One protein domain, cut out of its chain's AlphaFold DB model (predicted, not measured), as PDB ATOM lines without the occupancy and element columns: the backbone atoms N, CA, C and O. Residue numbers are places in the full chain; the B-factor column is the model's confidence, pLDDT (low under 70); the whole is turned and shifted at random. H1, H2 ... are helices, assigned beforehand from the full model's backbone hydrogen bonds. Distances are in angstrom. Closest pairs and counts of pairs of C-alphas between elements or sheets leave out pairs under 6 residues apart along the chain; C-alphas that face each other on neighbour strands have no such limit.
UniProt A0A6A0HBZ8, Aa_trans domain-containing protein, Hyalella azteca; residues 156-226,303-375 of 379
ATOM      1  N   SER A 156     249.552 278.084 310.457       80.94
ATOM      2  CA  SER A 156     248.368 278.226 309.610       80.94
ATOM      3  C   SER A 156     247.120 278.599 310.426       80.94
ATOM      4  O   SER A 156     247.038 278.420 311.642       80.94
ATOM      5  N   TRP A 157     246.095 279.106 309.735       80.25
ATOM      6  CA  TRP A 157     244.814 279.463 310.356       80.25
ATOM      7  C   TRP A 157     243.987 278.247 310.827       80.25
ATOM      8  O   TRP A 157     243.088 278.426 311.647       80.25
ATOM      9  N   GLU A 158     244.279 277.034 310.341       76.19
ATOM     10  CA  GLU A 158     243.650 275.778 310.799       76.19
ATOM     11  C   GLU A 158     244.181 275.338 312.181       76.19
ATOM     12  O   GLU A 158     243.446 274.764 312.986       76.19
ATOM     13  N   ASP A 159     245.434 275.682 312.481       83.75
ATOM     14  CA  ASP A 159     246.188 275.248 313.658       83.75
ATOM     15  C   ASP A 159     245.915 276.168 314.869       83.75
ATOM     16  O   ASP A 159     245.996 275.750 316.027       83.75
ATOM     17  N   LEU A 160     245.521 277.425 314.625       87.94
ATOM     18  CA  LEU A 160     245.199 278.410 315.667       87.94
ATOM     19  C   LEU A 160     244.048 277.950 316.596       87.94
ATOM     20  O   LEU A 160     244.214 278.050 317.815       87.94
ATOM     21  N   PRO A 161     242.922 277.390 316.103       88.69
ATOM     22  CA  PRO A 161     241.920 276.726 316.944       88.69
ATOM     23  C   PRO A 161     242.458 275.551 317.776       88.69
ATOM     24  O   PRO A 161     242.005 275.361 318.909       88.69
ATOM     25  N   LEU A 162     243.423 274.783 317.252       87.56
ATOM     26  CA  LEU A 162     244.036 273.658 317.971       87.56
ATOM     27  C   LEU A 162     244.917 274.158 319.125       87.56
ATOM     28  O   LEU A 162     244.794 273.698 320.265       87.56
ATOM     29  N   PHE A 163     245.753 275.162 318.853       89.94
ATOM     30  CA  PHE A 163     246.560 275.856 319.857       89.94
ATOM     31  C   PHE A 163     245.692 276.512 320.940       89.94
ATOM     32  O   PHE A 163     245.971 276.356 322.132       89.94
ATOM     33  N   LEU A 164     244.623 277.209 320.549       91.62
ATOM     34  CA  LEU A 164     243.723 277.898 321.476       91.62
ATOM     35  C   LEU A 164     243.019 276.908 322.415       91.62
ATOM     36  O   LEU A 164     243.025 277.099 323.629       91.62
ATOM     37  N   SER A 165     242.489 275.812 321.871       91.50
ATOM     38  CA  SER A 165     241.816 274.767 322.656       91.50
ATOM     39  C   SER A 165     242.783 274.054 323.608       91.50
ATOM     40  O   SER A 165     242.463 273.845 324.779       91.50
ATOM     41  N   THR A 166     243.999 273.761 323.139       91.44
ATOM     42  CA  THR A 166     245.095 273.211 323.959       91.44
ATOM     43  C   THR A 166     245.500 274.166 325.086       91.44
ATOM     44  O   THR A 166     245.716 273.734 326.217       91.44
ATOM     45  N   SER A 167     245.553 275.471 324.809       92.56
ATOM     46  CA  SER A 167     245.876 276.503 325.801       92.56
ATOM     47  C   SER A 167     244.783 276.643 326.862       92.56
ATOM     48  O   SER A 167     245.098 276.756 328.042       92.56
ATOM     49  N   ILE A 168     243.504 276.578 326.473       92.06
ATOM     50  CA  ILE A 168     242.373 276.586 327.415       92.06
ATOM     51  C   ILE A 168     242.429 275.350 328.330       92.06
ATOM     52  O   ILE A 168     242.270 275.490 329.540       92.06
ATOM     53  N   TYR A 169     242.734 274.166 327.785       90.38
ATOM     54  CA  TYR A 169     242.930 272.946 328.583       90.38
ATOM     55  C   TYR A 169     244.114 273.044 329.557       90.38
ATOM     56  O   TYR A 169     244.041 272.534 330.671       90.38
ATOM     57  N   ALA A 170     245.206 273.715 329.175       91.62
ATOM     58  CA  ALA A 170     246.377 273.863 330.040       91.62
ATOM     59  C   ALA A 170     246.075 274.641 331.340       91.62
ATOM     60  O   ALA A 170     246.723 274.405 332.355       91.62
ATOM     61  N   PHE A 171     245.065 275.519 331.338       89.00
ATOM     62  CA  PHE A 171     244.591 276.235 332.530       89.00
ATOM     63  C   PHE A 171     243.354 275.591 333.193       89.00
ATOM     64  O   PHE A 171     242.734 276.197 334.072       89.00
ATOM     65  N   GLU A 172     242.991 274.358 332.817       84.00
ATOM     66  CA  GLU A 172     241.873 273.622 333.415       84.00
ATOM     67  C   GLU A 172     242.188 273.185 334.854       84.00
ATOM     68  O   GLU A 172     242.899 272.211 335.104       84.00
ATOM     69  N   GLY A 173     241.619 273.905 335.820       78.88
ATOM     70  CA  GLY A 173     241.731 273.585 337.244       78.88
ATOM     71  C   GLY A 173     240.444 273.785 338.042       78.88
ATOM     72  O   GLY A 173     240.460 273.589 339.256       78.88
ATOM     73  N   ILE A 174     239.321 274.172 337.421       80.50
ATOM     74  CA  ILE A 174     238.162 274.696 338.168       80.50
ATOM     75  C   ILE A 174     237.565 273.663 339.141       80.50
ATOM     76  O   ILE A 174     237.146 274.013 340.244       80.50
ATOM     77  N   GLY A 175     237.629 272.375 338.784       78.94
ATOM     78  CA  GLY A 175     237.163 271.266 339.620       78.94
ATOM     79  C   GLY A 175     237.957 271.036 340.914       78.94
ATOM     80  O   GLY A 175     237.391 270.492 341.860       78.94
ATOM     81  N   VAL A 176     239.229 271.455 341.002       83.94
ATOM     82  CA  VAL A 176     240.013 271.352 342.254       83.94
ATOM     83  C   VAL A 176     239.889 272.585 343.148       83.94
ATOM     84  O   VAL A 176     240.162 272.472 344.338       83.94
ATOM     85  N   VAL A 177     239.446 273.741 342.631       86.44
ATOM     86  CA  VAL A 177     239.440 275.009 343.391       86.44
ATOM     87  C   VAL A 177     238.535 274.942 344.626       86.44
ATOM     88  O   VAL A 177     238.967 275.326 345.709       86.44
ATOM     89  N   LEU A 178     237.310 274.416 344.504       87.06
ATOM     90  CA  LEU A 178     236.365 274.356 345.630       87.06
ATOM     91  C   LEU A 178     236.760 273.311 346.701       87.06
ATOM     92  O   LEU A 178     236.752 273.662 347.885       87.06
ATOM     93  N   PRO A 179     237.168 272.068 346.354       84.75
ATOM     94  CA  PRO A 179     237.757 271.149 347.329       84.75
ATOM     95  C   PRO A 179     239.041 271.690 347.966       84.75
ATOM     96  O   PRO A 179     239.237 271.510 349.166       84.75
ATOM     97  N   LEU A 180     239.900 272.387 347.212       86.81
ATOM     98  CA  LEU A 180     241.101 273.020 347.761       86.81
ATOM     99  C   LEU A 180     240.734 274.097 348.787       86.81
ATOM    100  O   LEU A 180     241.239 274.043 349.905       86.81
ATOM    101  N   GLN A 181     239.810 275.005 348.455       88.50
ATOM    102  CA  GLN A 181     239.365 276.072 349.356       88.50
ATOM    103  C   GLN A 181     238.831 275.525 350.687       88.50
ATOM    104  O   GLN A 181     239.191 276.028 351.748       88.50
ATOM    105  N   ARG A 182     238.027 274.454 350.638       87.56
ATOM    106  CA  ARG A 182     237.494 273.766 351.828       87.56
ATOM    107  C   ARG A 182     238.590 273.179 352.732       87.56
ATOM    108  O   ARG A 182     238.360 273.022 353.925       87.56
ATOM    109  N   ASN A 183     239.747 272.831 352.170       87.75
ATOM    110  CA  ASN A 183     240.875 272.235 352.890       87.75
ATOM    111  C   ASN A 183     241.982 273.255 353.248       87.75
ATOM    112  O   ASN A 183     243.011 272.862 353.800       87.75
ATOM    113  N   MET A 184     241.804 274.547 352.947       91.00
ATOM    114  CA  MET A 184     242.726 275.607 353.370       91.00
ATOM    115  C   MET A 184     242.456 276.030 354.818       91.00
ATOM    116  O   MET A 184     241.313 276.084 355.256       91.00
ATOM    117  N   GLN A 185     243.520 276.375 355.552       92.38
ATOM    118  CA  GLN A 185     243.410 276.893 356.922       92.38
ATOM    119  C   GLN A 185     242.721 278.268 356.968       92.38
ATOM    120  O   GLN A 185     241.918 278.508 357.864       92.38
ATOM    121  N   ASN A 186     242.999 279.111 355.967       91.44
ATOM    122  CA  ASN A 186     242.368 280.410 355.729       91.44
ATOM    123  C   ASN A 186     241.720 280.379 354.323       91.44
ATOM    124  O   ASN A 186     242.408 280.646 353.331       91.44
ATOM    125  N   PRO A 187     240.443 279.982 354.170       90.31
ATOM    126  CA  PRO A 187     239.765 279.901 352.866       90.31
ATOM    127  C   PRO A 187     239.704 281.224 352.075       90.31
ATOM    128  O   PRO A 187     239.514 281.208 350.855       90.31
ATOM    129  N   GLU A 188     239.853 282.357 352.757       88.75
ATOM    130  CA  GLU A 188     239.878 283.718 352.220       88.75
ATOM    131  C   GLU A 188     241.163 284.049 351.435       88.75
ATOM    132  O   GLU A 188     241.085 284.698 350.388       88.75
ATOM    133  N   ASP A 189     242.321 283.520 351.854       90.69
ATOM    134  CA  ASP A 189     243.640 283.774 351.237       90.69
ATOM    135  C   ASP A 189     243.798 283.126 349.842       90.69
ATOM    136  O   ASP A 189     244.795 283.325 349.135       90.69
ATOM    137  N   LEU A 190     242.805 282.349 349.403       89.44
ATOM    138  CA  LEU A 190     242.744 281.812 348.044       89.44
ATOM    139  C   LEU A 190     242.607 282.927 346.992       89.44
ATOM    140  O   LEU A 190     243.159 282.807 345.894       89.44
ATOM    141  N   GLY A 191     241.863 283.988 347.322       86.62
ATOM    142  CA  GLY A 191     241.501 285.077 346.415       86.62
ATOM    143  C   GLY A 191     242.353 286.344 346.563       86.62
ATOM    144  O   GLY A 191     243.241 286.445 347.400       86.62
ATOM    145  N   GLY A 192     242.057 287.348 345.735       86.06
ATOM    146  CA  GLY A 192     242.758 288.637 345.749       86.06
ATOM    147  C   GLY A 192     244.051 288.666 344.923       86.06
ATOM    148  O   GLY A 192     244.441 287.687 344.290       86.06
ATOM    149  N   ILE A 193     244.705 289.833 344.896       83.62
ATOM    150  CA  ILE A 193     245.820 290.133 343.972       83.62
ATOM    151  C   ILE A 193     247.047 289.254 344.256       83.62
ATOM    152  O   ILE A 193     247.632 288.704 343.326       83.62
ATOM    153  N   ASN A 194     247.391 289.064 345.531       86.31
ATOM    154  CA  ASN A 194     248.481 288.182 345.964       86.31
ATOM    155  C   ASN A 194     247.954 286.841 346.513       86.31
ATOM    156  O   ASN A 194     248.676 286.139 347.217       86.31
ATOM    157  N   GLY A 195     246.695 286.494 346.219       89.44
ATOM    158  CA  GLY A 195     246.082 285.246 346.668       89.44
ATOM    159  C   GLY A 195     246.760 284.014 346.079       89.44
ATOM    160  O   GLY A 195     247.436 284.091 345.041       89.44
ATOM    161  N   VAL A 196     246.539 282.860 346.711       91.94
ATOM    162  CA  VAL A 196     247.118 281.578 346.271       91.94
ATOM    163  C   VAL A 196     246.766 281.285 344.807       91.94
ATOM    164  O   VAL A 196     247.647 280.902 344.035       91.94
ATOM    165  N   LEU A 197     245.516 281.535 344.391       90.94
ATOM    166  CA  LEU A 197     245.063 281.267 343.024       90.94
ATOM    167  C   LEU A 197     245.765 282.156 341.985       90.94
ATOM    168  O   LEU A 197     246.276 281.642 340.993       90.94
ATOM    169  N   ASN A 198     245.826 283.475 342.207       91.00
ATOM    170  CA  ASN A 198     246.441 284.389 341.237       91.00
ATOM    171  C   ASN A 198     247.959 284.161 341.132       91.00
ATOM    172  O   ASN A 198     248.509 284.104 340.032       91.00
ATOM    173  N   THR A 199     248.624 283.947 342.270       92.75
ATOM    174  CA  THR A 199     250.065 283.665 342.323       92.75
ATOM    175  C   THR A 199     250.409 282.364 341.589       92.75
ATOM    176  O   THR A 199     251.360 282.332 340.804       92.75
ATOM    177  N   ALA A 200     249.605 281.309 341.773       92.06
ATOM    178  CA  ALA A 200     249.764 280.051 341.048       92.06
ATOM    179  C   ALA A 200     249.544 280.219 339.534       92.06
ATOM    180  O   ALA A 200     250.358 279.736 338.747       92.06
ATOM    181  N   MET A 201     248.499 280.944 339.115       92.00
ATOM    182  CA  MET A 201     248.206 281.175 337.693       92.00
ATOM    183  C   MET A 201     249.319 281.959 336.985       92.00
ATOM    184  O   MET A 201     249.716 281.585 335.880       92.00
ATOM    185  N   VAL A 202     249.885 282.992 337.620       93.94
ATOM    186  CA  VAL A 202     251.039 283.732 337.074       93.94
ATOM    187  C   VAL A 202     252.266 282.822 336.947       93.94
ATOM    188  O   VAL A 202     252.895 282.792 335.889       93.94
ATOM    189  N   LEU A 203     252.583 282.035 337.982       95.00
ATOM    190  CA  LEU A 203     253.718 281.105 337.960       95.00
ATOM    191  C   LEU A 203     253.584 280.058 336.840       95.00
ATOM    192  O   LEU A 203     254.522 279.858 336.066       95.00
ATOM    193  N   VAL A 204     252.414 279.428 336.724       94.00
ATOM    194  CA  VAL A 204     252.118 278.422 335.692       94.00
ATOM    195  C   VAL A 204     252.161 279.038 334.290       94.00
ATOM    196  O   VAL A 204     252.764 278.451 333.393       94.00
ATOM    197  N   THR A 205     251.635 280.255 334.108       94.75
ATOM    198  CA  THR A 205     251.713 280.987 332.830       94.75
ATOM    199  C   THR A 205     253.162 281.204 332.392       94.75
ATOM    200  O   THR A 205     253.519 280.890 331.255       94.75
ATOM    201  N   CYS A 206     254.025 281.679 333.295       95.88
ATOM    202  CA  CYS A 206     255.449 281.872 333.011       95.88
ATOM    203  C   CYS A 206     256.162 280.554 332.655       95.88
ATOM    204  O   CYS A 206     256.986 280.531 331.739       95.88
ATOM    205  N   LEU A 207     255.827 279.453 333.338       94.69
ATOM    206  CA  LEU A 207     256.383 278.128 333.050       94.69
ATOM    207  C   LEU A 207     255.930 277.592 331.684       94.69
ATOM    208  O   LEU A 207     256.765 277.083 330.937       94.69
ATOM    209  N   TYR A 208     254.654 277.739 331.318       93.00
ATOM    210  CA  TYR A 208     254.145 277.310 330.009       93.00
ATOM    211  C   TYR A 208     254.727 278.130 328.854       93.00
ATOM    212  O   TYR A 208     255.177 277.541 327.870       93.00
ATOM    213  N   ILE A 209     254.800 279.460 328.986       93.62
ATOM    214  CA  ILE A 209     255.427 280.324 327.972       93.62
ATOM    215  C   ILE A 209     256.909 279.959 327.809       93.62
ATOM    216  O   ILE A 209     257.369 279.768 326.684       93.62
ATOM    217  N   GLY A 210     257.648 279.791 328.913       93.25
ATOM    218  CA  GLY A 210     259.058 279.395 328.874       93.25
ATOM    219  C   GLY A 210     259.278 278.027 328.219       93.25
ATOM    220  O   GLY A 210     260.092 277.907 327.304       93.25
ATOM    221  N   MET A 211     258.528 277.003 328.641       90.31
ATOM    222  CA  MET A 211     258.632 275.645 328.088       90.31
ATOM    223  C   MET A 211     258.259 275.587 326.601       90.31
ATOM    224  O   MET A 211     258.961 274.932 325.830       90.31
ATOM    225  N   GLY A 212     257.200 276.289 326.185       89.69
ATOM    226  CA  GLY A 212     256.800 276.376 324.779       89.69
ATOM    227  C   GLY A 212     257.849 277.083 323.919       89.69
ATOM    228  O   GLY A 212     258.265 276.551 322.891       89.69
ATOM    229  N   PHE A 213     258.341 278.239 324.375       89.12
ATOM    230  CA  PHE A 213     259.333 279.041 323.657       89.12
ATOM    231  C   PHE A 213     260.669 278.305 323.480       89.12
ATOM    232  O   PHE A 213     261.137 278.137 322.353       89.12
ATOM    233  N   TYR A 214     261.267 277.797 324.564       88.12
ATOM    234  CA  TYR A 214     262.532 277.059 324.472       88.12
ATOM    235  C   TYR A 214     262.372 275.702 323.767       88.12
ATOM    236  O   TYR A 214     263.287 275.274 323.059       88.12
ATOM    237  N   GLY A 215     261.208 275.054 323.894       87.69
ATOM    238  CA  GLY A 215     260.869 273.842 323.148       87.69
ATOM    239  C   GLY A 215     260.848 274.072 321.635       87.69
ATOM    240  O   GLY A 215     261.531 273.354 320.900       87.69
ATOM    241  N   TYR A 216     260.136 275.105 321.166       85.75
ATOM    242  CA  TYR A 216     260.088 275.431 319.737       85.75
ATOM    243  C   TYR A 216     261.437 275.941 319.208       85.75
ATOM    244  O   TYR A 216     261.856 275.525 318.131       85.75
ATOM    245  N   LEU A 217     262.196 276.738 319.972       85.19
ATOM    246  CA  LEU A 217     263.555 277.128 319.564       85.19
ATOM    247  C   LEU A 217     264.474 275.914 319.342       85.19
ATOM    248  O   LEU A 217     265.234 275.890 318.369       85.19
ATOM    249  N   LYS A 218     264.398 274.899 320.214       82.94
ATOM    250  CA  LYS A 218     265.245 273.700 320.140       82.94
ATOM    251  C   LYS A 218     264.854 272.767 318.992       82.94
ATOM    252  O   LYS A 218     265.736 272.354 318.239       82.94
ATOM    253  N   TYR A 219     263.572 272.431 318.858       81.75
ATOM    254  CA  TYR A 219     263.105 271.396 317.921       81.75
ATOM    255  C   TYR A 219     262.487 271.956 316.631       81.75
ATOM    256  O   TYR A 219     262.590 271.325 315.580       81.75
ATOM    257  N   GLY A 220     261.904 273.155 316.678       83.06
ATOM    258  CA  GLY A 220     261.150 273.749 315.574       83.06
ATOM    259  C   GLY A 220     260.020 272.838 315.097       83.06
ATOM    260  O   GLY A 220     259.398 272.134 315.887       83.06
ATOM    261  N   ASP A 221     259.818 272.805 313.785       79.94
ATOM    262  CA  ASP A 221     258.797 272.017 313.082       79.94
ATOM    263  C   ASP A 221     258.901 270.485 313.278       79.94
ATOM    264  O   ASP A 221     258.013 269.752 312.850       79.94
ATOM    265  N   LEU A 222     259.952 269.977 313.937       81.12
ATOM    266  CA  LEU A 222     260.057 268.567 314.340       81.12
ATOM    267  C   LEU A 222     259.370 268.259 315.683       81.12
ATOM    268  O   LEU A 222     259.384 267.106 316.115       81.12
ATOM    269  N   VAL A 223     258.803 269.260 316.370       81.56
ATOM    270  CA  VAL A 223     258.240 269.094 317.718       81.56
ATOM    271  C   VAL A 223     256.997 268.193 317.725       81.56
ATOM    272  O   VAL A 223     255.904 268.565 317.307       81.56
ATOM    273  N   GLN A 224     257.148 266.983 318.263       82.38
ATOM    274  CA  GLN A 224     256.014 266.097 318.525       82.38
ATOM    275  C   GLN A 224     255.138 266.637 319.666       82.38
ATOM    276  O   GLN A 224     255.642 267.279 320.589       82.38
ATOM    277  N   GLY A 225     253.845 266.280 319.661       75.50
ATOM    278  CA  GLY A 225     252.808 266.737 320.607       75.50
ATOM    279  C   GLY A 225     252.992 266.379 322.096       75.50
ATOM    280  O   GLY A 225     252.051 266.497 322.876       75.50
ATOM    281  N   SER A 226     254.180 265.933 322.499       83.62
ATOM    282  CA  SER A 226     254.685 265.990 323.871       83.62
ATOM    283  C   SER A 226     256.197 266.185 323.814       83.62
ATOM    284  O   SER A 226     256.894 265.408 323.159       83.62
ATOM    285  N   ILE A 303     248.188 262.137 321.156       82.50
ATOM    286  CA  ILE A 303     247.914 262.804 322.440       82.50
ATOM    287  C   ILE A 303     247.608 264.304 322.265       82.50
ATOM    288  O   ILE A 303     246.656 264.794 322.862       82.50
ATOM    289  N   GLY A 304     248.351 265.025 321.415       84.50
ATOM    290  CA  GLY A 304     248.144 266.466 321.196       84.50
ATOM    291  C   GLY A 304     246.763 266.811 320.617       84.50
ATOM    292  O   GLY A 304     246.078 267.687 321.137       84.50
ATOM    293  N   LEU A 305     246.307 266.067 319.603       85.75
ATOM    294  CA  LEU A 305     244.976 266.263 319.009       85.75
ATOM    295  C   LEU A 305     243.851 265.928 319.999       85.75
ATOM    296  O   LEU A 305     242.818 266.593 320.013       85.75
ATOM    297  N   PHE A 306     244.059 264.925 320.854       87.12
ATOM    298  CA  PHE A 306     243.110 264.574 321.911       87.12
ATOM    299  C   PHE A 306     243.047 265.631 323.021       87.12
ATOM    300  O   PHE A 306     241.951 265.994 323.436       87.12
ATOM    301  N   ILE A 307     244.189 266.179 323.454       90.31
ATOM    302  CA  ILE A 307     244.237 267.310 324.395       90.31
ATOM    303  C   ILE A 307     243.467 268.511 323.827       90.31
ATOM    304  O   ILE A 307     242.618 269.075 324.518       90.31
ATOM    305  N   SER A 308     243.697 268.851 322.555       91.75
ATOM    306  CA  SER A 308     242.965 269.916 321.863       91.75
ATOM    307  C   SER A 308     241.452 269.652 321.829       91.75
ATOM    308  O   SER A 308     240.666 270.528 322.191       91.75
ATOM    309  N   LEU A 309     241.024 268.428 321.488       91.94
ATOM    310  CA  LEU A 309     239.609 268.038 321.479       91.94
ATOM    311  C   LEU A 309     238.963 268.138 322.874       91.94
ATOM    312  O   LEU A 309     237.849 268.644 322.998       91.94
ATOM    313  N   VAL A 310     239.652 267.690 323.928       91.31
ATOM    314  CA  VAL A 310     239.151 267.775 325.311       91.31
ATOM    315  C   VAL A 310     239.081 269.232 325.783       91.31
ATOM    316  O   VAL A 310     238.098 269.606 326.421       91.31
ATOM    317  N   GLY A 311     240.042 270.082 325.414       92.00
ATOM    318  CA  GLY A 311     239.992 271.523 325.683       92.00
ATOM    319  C   GLY A 311     238.848 272.244 324.967       92.00
ATOM    320  O   GLY A 311     238.143 273.067 325.562       92.00
ATOM    321  N   ALA A 312     238.607 271.889 323.704       94.06
ATOM    322  CA  ALA A 312     237.491 272.412 322.927       94.06
ATOM    323  C   ALA A 312     236.143 271.981 323.526       94.06
ATOM    324  O   ALA A 312     235.271 272.817 323.741       94.06
ATOM    325  N   MET A 313     235.972 270.697 323.851       93.69
ATOM    326  CA  MET A 313     234.692 270.176 324.338       93.69
ATOM    327  C   MET A 313     234.440 270.471 325.822       93.69
ATOM    328  O   MET A 313     233.420 271.067 326.174       93.69
ATOM    329  N   ALA A 314     235.337 270.029 326.706       91.88
ATOM    330  CA  ALA A 314     235.133 270.083 328.150       91.88
ATOM    331  C   ALA A 314     235.501 271.459 328.716       91.88
ATOM    332  O   ALA A 314     234.637 272.124 329.286       91.88
ATOM    333  N   SER A 315     236.741 271.913 328.519       91.38
ATOM    334  CA  SER A 315     237.242 273.135 329.168       91.38
ATOM    335  C   SER A 315     236.595 274.411 328.642       91.38
ATOM    336  O   SER A 315     236.230 275.278 329.431       91.38
ATOM    337  N   SER A 316     236.327 274.519 327.338       93.50
ATOM    338  CA  SER A 316     235.569 275.670 326.816       93.50
ATOM    339  C   SER A 316     234.152 275.732 327.412       93.50
ATOM    340  O   SER A 316     233.648 276.815 327.701       93.50
ATOM    341  N   THR A 317     233.531 274.585 327.703       92.88
ATOM    342  CA  THR A 317     232.222 274.540 328.376       92.88
ATOM    343  C   THR A 317     232.333 274.870 329.873       92.88
ATOM    344  O   THR A 317     231.585 275.712 330.374       92.88
ATOM    345  N   LEU A 318     233.274 274.247 330.589       91.69
ATOM    346  CA  LEU A 318     233.423 274.342 332.050       91.69
ATOM    347  C   LEU A 318     234.059 275.653 332.534       91.69
ATOM    348  O   LEU A 318     233.663 276.149 333.587       91.69
ATOM    349  N   ALA A 319     234.999 276.226 331.778       91.00
ATOM    350  CA  ALA A 319     235.724 277.438 332.154       91.00
ATOM    351  C   ALA A 319     235.187 278.715 331.480       91.00
ATOM    352  O   ALA A 319     235.222 279.778 332.099       91.00
ATOM    353  N   LEU A 320     234.676 278.641 330.239       92.56
ATOM    354  CA  LEU A 320     234.250 279.832 329.478       92.56
ATOM    355  C   LEU A 320     232.727 279.986 329.356       92.56
ATOM    356  O   LEU A 320     232.237 281.112 329.378       92.56
ATOM    357  N   ILE A 321     231.961 278.894 329.247       94.56
ATOM    358  CA  ILE A 321     230.496 278.979 329.096       94.56
ATOM    359  C   ILE A 321     229.787 278.974 330.458       94.56
ATOM    360  O   ILE A 321     229.022 279.895 330.747       94.56
ATOM    361  N   PHE A 322     230.029 277.979 331.319       93.56
ATOM    362  CA  PHE A 322     229.275 277.856 332.573       93.56
ATOM    363  C   PHE A 322     229.500 278.994 333.585       93.56
ATOM    364  O   PHE A 322     228.496 279.463 334.122       93.56
ATOM    365  N   PRO A 323     230.721 279.495 333.869       91.75
ATOM    366  CA  PRO A 323     230.891 280.502 334.919       91.75
ATOM    367  C   PRO A 323     230.197 281.844 334.608       91.75
ATOM    368  O   PRO A 323     229.473 282.338 335.480       91.75
ATOM    369  N   PRO A 324     230.287 282.420 333.387       93.75
ATOM    370  CA  PRO A 324     229.526 283.621 333.051       93.75
ATOM    371  C   PRO A 324     228.021 283.362 332.890       93.75
ATOM    372  O   PRO A 324     227.232 284.263 333.181       93.75
ATOM    373  N   LEU A 325     227.602 282.156 332.482       94.00
ATOM    374  CA  LEU A 325     226.185 281.775 332.446       94.00
ATOM    375  C   LEU A 325     225.591 281.755 333.860       94.00
ATOM    376  O   LEU A 325     224.597 282.429 334.116       94.00
ATOM    377  N   LEU A 326     226.237 281.051 334.794       93.25
ATOM    378  CA  LEU A 326     225.827 280.977 336.197       93.25
ATOM    379  C   LEU A 326     225.845 282.357 336.862       93.25
ATOM    380  O   LEU A 326     224.891 282.704 337.549       93.25
ATOM    381  N   HIS A 327     226.858 283.192 336.610       92.50
ATOM    382  CA  HIS A 327     226.859 284.575 337.096       92.50
ATOM    383  C   HIS A 327     225.674 285.381 336.532       92.50
ATOM    384  O   HIS A 327     225.044 286.146 337.262       92.50
ATOM    385  N   SER A 328     225.377 285.255 335.237       91.75
ATOM    386  CA  SER A 328     224.302 286.029 334.596       91.75
ATOM    387  C   SER A 328     222.909 285.575 335.040       91.75
ATOM    388  O   SER A 328     222.012 286.405 335.125       91.75
ATOM    389  N   LEU A 329     222.740 284.288 335.363       92.75
ATOM    390  CA  LEU A 329     221.500 283.733 335.915       92.75
ATOM    391  C   LEU A 329     221.321 284.072 337.404       92.75
ATOM    392  O   LEU A 329     220.233 284.473 337.800       92.75
ATOM    393  N   THR A 330     222.369 283.959 338.226       93.56
ATOM    394  CA  THR A 330     222.293 284.232 339.676       93.56
ATOM    395  C   THR A 330     222.064 285.713 339.987       93.56
ATOM    396  O   THR A 330     221.364 286.036 340.940       93.56
ATOM    397  N   PHE A 331     222.630 286.621 339.185       91.56
ATOM    398  CA  PHE A 331     222.562 288.071 339.412       91.56
ATOM    399  C   PHE A 331     221.705 288.812 338.371       91.56
ATOM    400  O   PHE A 331     221.945 289.989 338.109       91.56
ATOM    401  N   TYR A 332     220.720 288.147 337.754       87.50
ATOM    402  CA  TYR A 332     219.966 288.713 336.626       87.50
ATOM    403  C   TYR A 332     219.252 290.045 336.959       87.50
ATOM    404  O   TYR A 332     219.220 290.933 336.111       87.50
ATOM    405  N   ASP A 333     218.764 290.220 338.195       85.50
ATOM    406  CA  ASP A 333     218.117 291.455 338.679       85.50
ATOM    407  C   ASP A 333     219.094 292.623 338.942       85.50
ATOM    408  O   ASP A 333     218.679 293.780 338.992       85.50
ATOM    409  N   THR A 334     220.387 292.348 339.155       88.06
ATOM    410  CA  THR A 334     221.368 293.335 339.663       88.06
ATOM    411  C   THR A 334     222.595 293.529 338.768       88.06
ATOM    412  O   THR A 334     223.444 294.384 339.041       88.06
ATOM    413  N   ILE A 335     222.713 292.765 337.680       87.75
ATOM    414  CA  ILE A 335     223.870 292.793 336.785       87.75
ATOM    415  C   ILE A 335     223.926 294.075 335.936       87.75
ATOM    416  O   ILE A 335     222.994 294.436 335.222       87.75
ATOM    417  N   SER A 336     225.074 294.760 335.956       90.56
ATOM    418  CA  SER A 336     225.289 295.922 335.083       90.56
ATOM    419  C   SER A 336     225.349 295.508 333.606       90.56
ATOM    420  O   SER A 336     225.899 294.456 333.274       90.56
ATOM    421  N   CYS A 337     224.882 296.368 332.694       88.62
ATOM    422  CA  CYS A 337     224.959 296.121 331.245       88.62
ATOM    423  C   CYS A 337     226.402 295.836 330.763       88.62
ATOM    424  O   CYS A 337     226.617 294.994 329.891       88.62
ATOM    425  N   LEU A 338     227.412 296.460 331.387       90.25
ATOM    426  CA  LEU A 338     228.827 296.189 331.108       90.25
ATOM    427  C   LEU A 338     229.252 294.782 331.566       90.25
ATOM    428  O   LEU A 338     229.980 294.101 330.846       90.25
ATOM    429  N   SER A 339     228.799 294.340 332.741       89.69
ATOM    430  CA  SER A 339     229.050 292.985 333.250       89.69
ATOM    431  C   SER A 339     228.365 291.932 332.375       89.69
ATOM    432  O   SER A 339     229.005 290.964 331.977       89.69
ATOM    433  N   LEU A 340     227.101 292.158 332.002       91.06
ATOM    434  CA  LEU A 340     226.356 291.276 331.103       91.06
ATOM    435  C   LEU A 340     227.021 291.192 329.721       91.06
ATOM    436  O   LEU A 340     227.228 290.096 329.211       91.06
ATOM    437  N   THR A 341     227.439 292.325 329.147       92.94
ATOM    438  CA  THR A 341     228.171 292.359 327.867       92.94
ATOM    439  C   THR A 341     229.487 291.579 327.950       92.94
ATOM    440  O   THR A 341     229.778 290.789 327.055       92.94
ATOM    441  N   LYS A 342     230.264 291.726 329.035       94.25
ATOM    442  CA  LYS A 342     231.485 290.924 329.251       94.25
ATOM    443  C   LYS A 342     231.173 289.430 329.340       94.25
ATOM    444  O   LYS A 342     231.829 288.645 328.662       94.25
ATOM    445  N   ASN A 343     230.154 289.044 330.107       94.12
ATOM    446  CA  ASN A 343     229.745 287.646 330.237       94.12
ATOM    447  C   ASN A 343     229.315 287.056 328.883       94.12
ATOM    448  O   ASN A 343     229.761 285.968 328.525       94.12
ATOM    449  N   MET A 344     228.519 287.791 328.100       94.62
ATOM    450  CA  MET A 344     228.115 287.387 326.748       94.62
ATOM    451  C   MET A 344     229.310 287.227 325.803       94.62
ATOM    452  O   MET A 344     229.371 286.238 325.078       94.62
ATOM    453  N   LEU A 345     230.285 288.143 325.831       95.94
ATOM    454  CA  LEU A 345     231.501 288.034 325.015       95.94
ATOM    455  C   LEU A 345     232.335 286.796 325.378       95.94
ATOM    456  O   LEU A 345     232.797 286.099 324.476       95.94
ATOM    457  N   ILE A 346     232.486 286.482 326.670       95.44
ATOM    458  CA  ILE A 346     233.221 285.287 327.127       95.44
ATOM    459  C   ILE A 346     232.479 284.001 326.723       95.44
ATOM    460  O   ILE A 346     233.111 283.073 326.220       95.44
ATOM    461  N   MET A 347     231.146 283.955 326.847       95.88
ATOM    462  CA  MET A 347     230.353 282.800 326.401       95.88
ATOM    463  C   MET A 347     230.409 282.608 324.880       95.88
ATOM    464  O   MET A 347     230.602 281.486 324.420       95.88
ATOM    465  N   VAL A 348     230.297 283.683 324.089       95.94
ATOM    466  CA  VAL A 348     230.436 283.621 322.621       95.94
ATOM    467  C   VAL A 348     231.834 283.141 322.230       95.94
ATOM    468  O   VAL A 348     231.957 282.271 321.372       95.94
ATOM    469  N   PHE A 349     232.883 283.632 322.897       94.81
ATOM    470  CA  PHE A 349     234.249 283.148 322.696       94.81
ATOM    471  C   PHE A 349     234.384 281.655 323.036       94.81
ATOM    472  O   PHE A 349     234.924 280.897 322.231       94.81
ATOM    473  N   GLY A 350     233.816 281.202 324.160       94.62
ATOM    474  CA  GLY A 350     233.766 279.786 324.541       94.62
ATOM    475  C   GLY A 350     233.044 278.903 323.518       94.62
ATOM    476  O   GLY A 350     233.533 277.823 323.196       94.62
ATOM    477  N   VAL A 351     231.937 279.376 322.938       95.56
ATOM    478  CA  VAL A 351     231.219 278.673 321.855       95.56
ATOM    479  C   VAL A 351     232.049 278.627 320.568       95.56
ATOM    480  O   VAL A 351     232.096 277.584 319.916       95.56
ATOM    481  N   VAL A 352     232.754 279.705 320.207       94.38
ATOM    482  CA  VAL A 352     233.668 279.706 319.050       94.38
ATOM    483  C   VAL A 352     234.820 278.717 319.259       94.38
ATOM    484  O   VAL A 352     235.104 277.936 318.349       94.38
ATOM    485  N   CYS A 353     235.431 278.683 320.448       92.81
ATOM    486  CA  CYS A 353     236.467 277.706 320.810       92.81
ATOM    487  C   CYS A 353     235.933 276.268 320.730       92.81
ATOM    488  O   CYS A 353     236.546 275.424 320.080       92.81
ATOM    489  N   PHE A 354     234.752 276.010 321.301       94.50
ATOM    490  CA  PHE A 354     234.094 274.705 321.246       94.50
ATOM    491  C   PHE A 354     233.865 274.235 319.805       94.50
ATOM    492  O   PHE A 354     234.270 273.128 319.451       94.50
ATOM    493  N   VAL A 355     233.245 275.066 318.959       95.06
ATOM    494  CA  VAL A 355     232.884 274.685 317.584       95.06
ATOM    495  C   VAL A 355     234.128 274.516 316.711       95.06
ATOM    496  O   VAL A 355     234.285 273.476 316.071       95.06
ATOM    497  N   THR A 356     235.024 275.506 316.693       93.00
ATOM    498  CA  THR A 356     236.217 275.471 315.829       93.00
ATOM    499  C   THR A 356     237.227 274.429 316.302       93.00
ATOM    500  O   THR A 356     237.652 273.591 315.507       93.00
ATOM    501  N   GLY A 357     237.548 274.410 317.596       91.44
ATOM    502  CA  GLY A 357     238.471 273.453 318.195       91.44
ATOM    503  C   GLY A 357     238.014 272.008 318.021       91.44
ATOM    504  O   GLY A 357     238.814 271.165 317.615       91.44
ATOM    505  N   SER A 358     236.723 271.717 318.233       93.06
ATOM    506  CA  SER A 358     236.191 270.361 318.035       93.06
ATOM    507  C   SER A 358     236.190 269.962 316.560       93.06
ATOM    508  O   SER A 358     236.555 268.831 316.249       93.06
ATOM    509  N   TYR A 359     235.833 270.876 315.648       92.50
ATOM    510  CA  TYR A 359     235.839 270.611 314.206       92.50
ATOM    511  C   TYR A 359     237.242 270.270 313.691       92.50
ATOM    512  O   TYR A 359     237.434 269.193 313.123       92.50
ATOM    513  N   TYR A 360     238.235 271.134 313.935       90.62
ATOM    514  CA  TYR A 360     239.602 270.899 313.462       90.62
ATOM    515  C   TYR A 360     240.252 269.697 314.161       90.62
ATOM    516  O   TYR A 360     240.862 268.867 313.485       90.62
ATOM    517  N   SER A 361     240.055 269.520 315.476       89.88
ATOM    518  CA  SER A 361     240.624 268.367 316.198       89.88
ATOM    519  C   SER A 361     240.031 267.045 315.704       89.88
ATOM    520  O   SER A 361     240.771 266.094 315.453       89.88
ATOM    521  N   LEU A 362     238.707 266.971 315.509       89.00
ATOM    522  CA  LEU A 362     238.050 265.760 315.016       89.00
ATOM    523  C   LEU A 362     238.411 265.471 313.550       89.00
ATOM    524  O   LEU A 362     238.669 264.317 313.210       89.00
ATOM    525  N   ALA A 363     238.502 266.498 312.698       89.19
ATOM    526  CA  ALA A 363     238.959 266.345 311.317       89.19
ATOM    527  C   ALA A 363     240.405 265.822 311.248       89.19
ATOM    528  O   ALA A 363     240.684 264.898 310.483       89.19
ATOM    529  N   ALA A 364     241.312 266.350 312.078       85.38
ATOM    530  CA  ALA A 364     242.693 265.877 312.171       85.38
ATOM    531  C   ALA A 364     242.780 264.424 312.678       85.38
ATOM    532  O   ALA A 364     243.502 263.614 312.094       85.38
ATOM    533  N   ILE A 365     241.999 264.058 313.703       85.81
ATOM    534  CA  ILE A 365     241.931 262.680 314.221       85.81
ATOM    535  C   ILE A 365     241.400 261.712 313.151       85.81
ATOM    536  O   ILE A 365     241.978 260.643 312.961       85.81
ATOM    537  N   ILE A 366     240.350 262.081 312.409       86.12
ATOM    538  CA  ILE A 366     239.803 261.245 311.326       86.12
ATOM    539  C   ILE A 366     240.827 261.071 310.195       86.12
ATOM    540  O   ILE A 366     241.046 259.939 309.760       86.12
ATOM    541  N   ARG A 367     241.506 262.147 309.763       84.75
ATOM    542  CA  ARG A 367     242.591 262.084 308.759       84.75
ATOM    543  C   ARG A 367     243.714 261.134 309.205       84.75
ATOM    544  O   ARG A 367     244.150 260.297 308.418       84.75
ATOM    545  N   ALA A 368     244.138 261.216 310.469       80.25
ATOM    546  CA  ALA A 368     245.183 260.356 311.025       80.25
ATOM    547  C   ALA A 368     244.764 258.873 311.115       80.25
ATOM    548  O   ALA A 368     245.549 257.988 310.785       80.25
ATOM    549  N   LEU A 369     243.511 258.589 311.490       79.25
ATOM    550  CA  LEU A 369     242.969 257.222 311.507       79.25
ATOM    551  C   LEU A 369     242.791 256.628 310.096       79.25
ATOM    552  O   LEU A 369     242.847 255.409 309.939       79.25
ATOM    553  N   GLN A 370     242.588 257.464 309.073       80.25
ATOM    554  CA  GLN A 370     242.466 257.037 307.673       80.25
ATOM    555  C   GLN A 370     243.815 256.734 306.999       80.25
ATOM    556  O   GLN A 370     243.845 255.956 306.046       80.25
ATOM    557  N   HIS A 371     244.926 257.279 307.508       68.25
ATOM    558  CA  HIS A 371     246.275 257.033 306.984       68.25
ATOM    559  C   HIS A 371     247.261 256.587 308.087       68.25
ATOM    560  O   HIS A 371     248.144 257.356 308.466       68.25
ATOM    561  N   PRO A 372     247.183 255.328 308.575       59.53
ATOM    562  CA  PRO A 372     247.983 254.856 309.715       59.53
ATOM    563  C   PRO A 372     249.498 254.716 309.471       59.53
ATOM    564  O   PRO A 372     250.224 254.311 310.377       59.53
ATOM    565  N   THR A 373     249.991 254.975 308.254       50.56
ATOM    566  CA  THR A 373     251.375 254.684 307.850       50.56
ATOM    567  C   THR A 373     251.989 255.777 306.978       50.56
ATOM    568  O   THR A 373     251.504 256.040 305.880       50.56
ATOM    569  N   GLY A 374     253.151 256.290 307.398       45.25
ATOM    570  CA  GLY A 374     254.185 256.767 306.468       45.25
ATOM    571  C   GLY A 374     254.215 258.255 306.108       45.25
ATOM    572  O   GLY A 374     254.996 258.621 305.237       45.25
ATOM    573  N   GLY A 375     253.429 259.114 306.761       35.91
ATOM    574  CA  GLY A 375     253.508 260.567 306.577       35.91
ATOM    575  C   GLY A 375     253.741 261.305 307.892       35.91
ATOM    576  O   GLY A 375     252.971 261.131 308.834       35.91
TER     577      GLY A 375
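This is residues 156 to 226 and 303 to 375 of the 379 residues of the protein "Aa_trans domain-containing protein" of Hyalella azteca (UniProt A0A6A0HBZ8). A long helical hairpin, H6 and H5 side by side, has the short helix H1 packed across both of its helices; the long helix H4 stands off from the hairpin, reached from H1 through the short helices H2 and H3. The 144 printed residues include six named helices, H1 to H6 in chain order, and no named strand: all helix. The whole is loose, with a radius of gyration of the C-alphas of 18.3 A, and elongated, spanning 57 by 32 by 25 A.

H6, residues 337 to 370, and H5, residues 303 to 330, form a hairpin and touch at a shallow tilt of 21 degrees, opposite ways; their closest C-alphas, Ala 312 and Phe 354, are 4.4 A apart. H1, residues 160 to 170, touches residues 304 to 316 of H5, closest C-alphas Tyr 169 and Gly 311 at 4.4 A, and residues 353 to 361 of H6, Pro 161 and Gly 357 at 4.9 A; it is only just about perpendicular to them, at 71 and 72 degrees. Packing is mostly crossed, only just: 1 of 3 tilts is shallow. H2, residues 174 to 182, is close to H5 but not clearly touching, C-alphas Ile 174 and Ala 319 being closest at 7.0 A. H3, residues 187 to 190, and H4, residues 196 to 222, touch only at the corner, only just, with 3 pairs of C-alphas within 8 A, the closest Leu 190 and Val 196 at 4.7 A. H4 is apart from H5 and H6. Every O i to N i+4 pair is within hydrogen-bond range in H1 and H6, but 3 of 5 in H2, 21 of 23 in H4 and 19 of 24 in H5; H3 is too short for one.

H6 is 48.9 A long, H5 37.6 A and H4 36.8 A. H1 begins at C-alpha 160 (245.199, 278.410, 315.667); H6 ends at C-alpha 370 (242.466, 257.037, 307.673). H4 has a kink of 60 degrees near residue 216.

Residues 227 to 302 are not printed; C-alphas 226 and 303 are 7.6 A apart across the cut. No link printed whole is long. Residues 371 to 375 have pLDDT under 70.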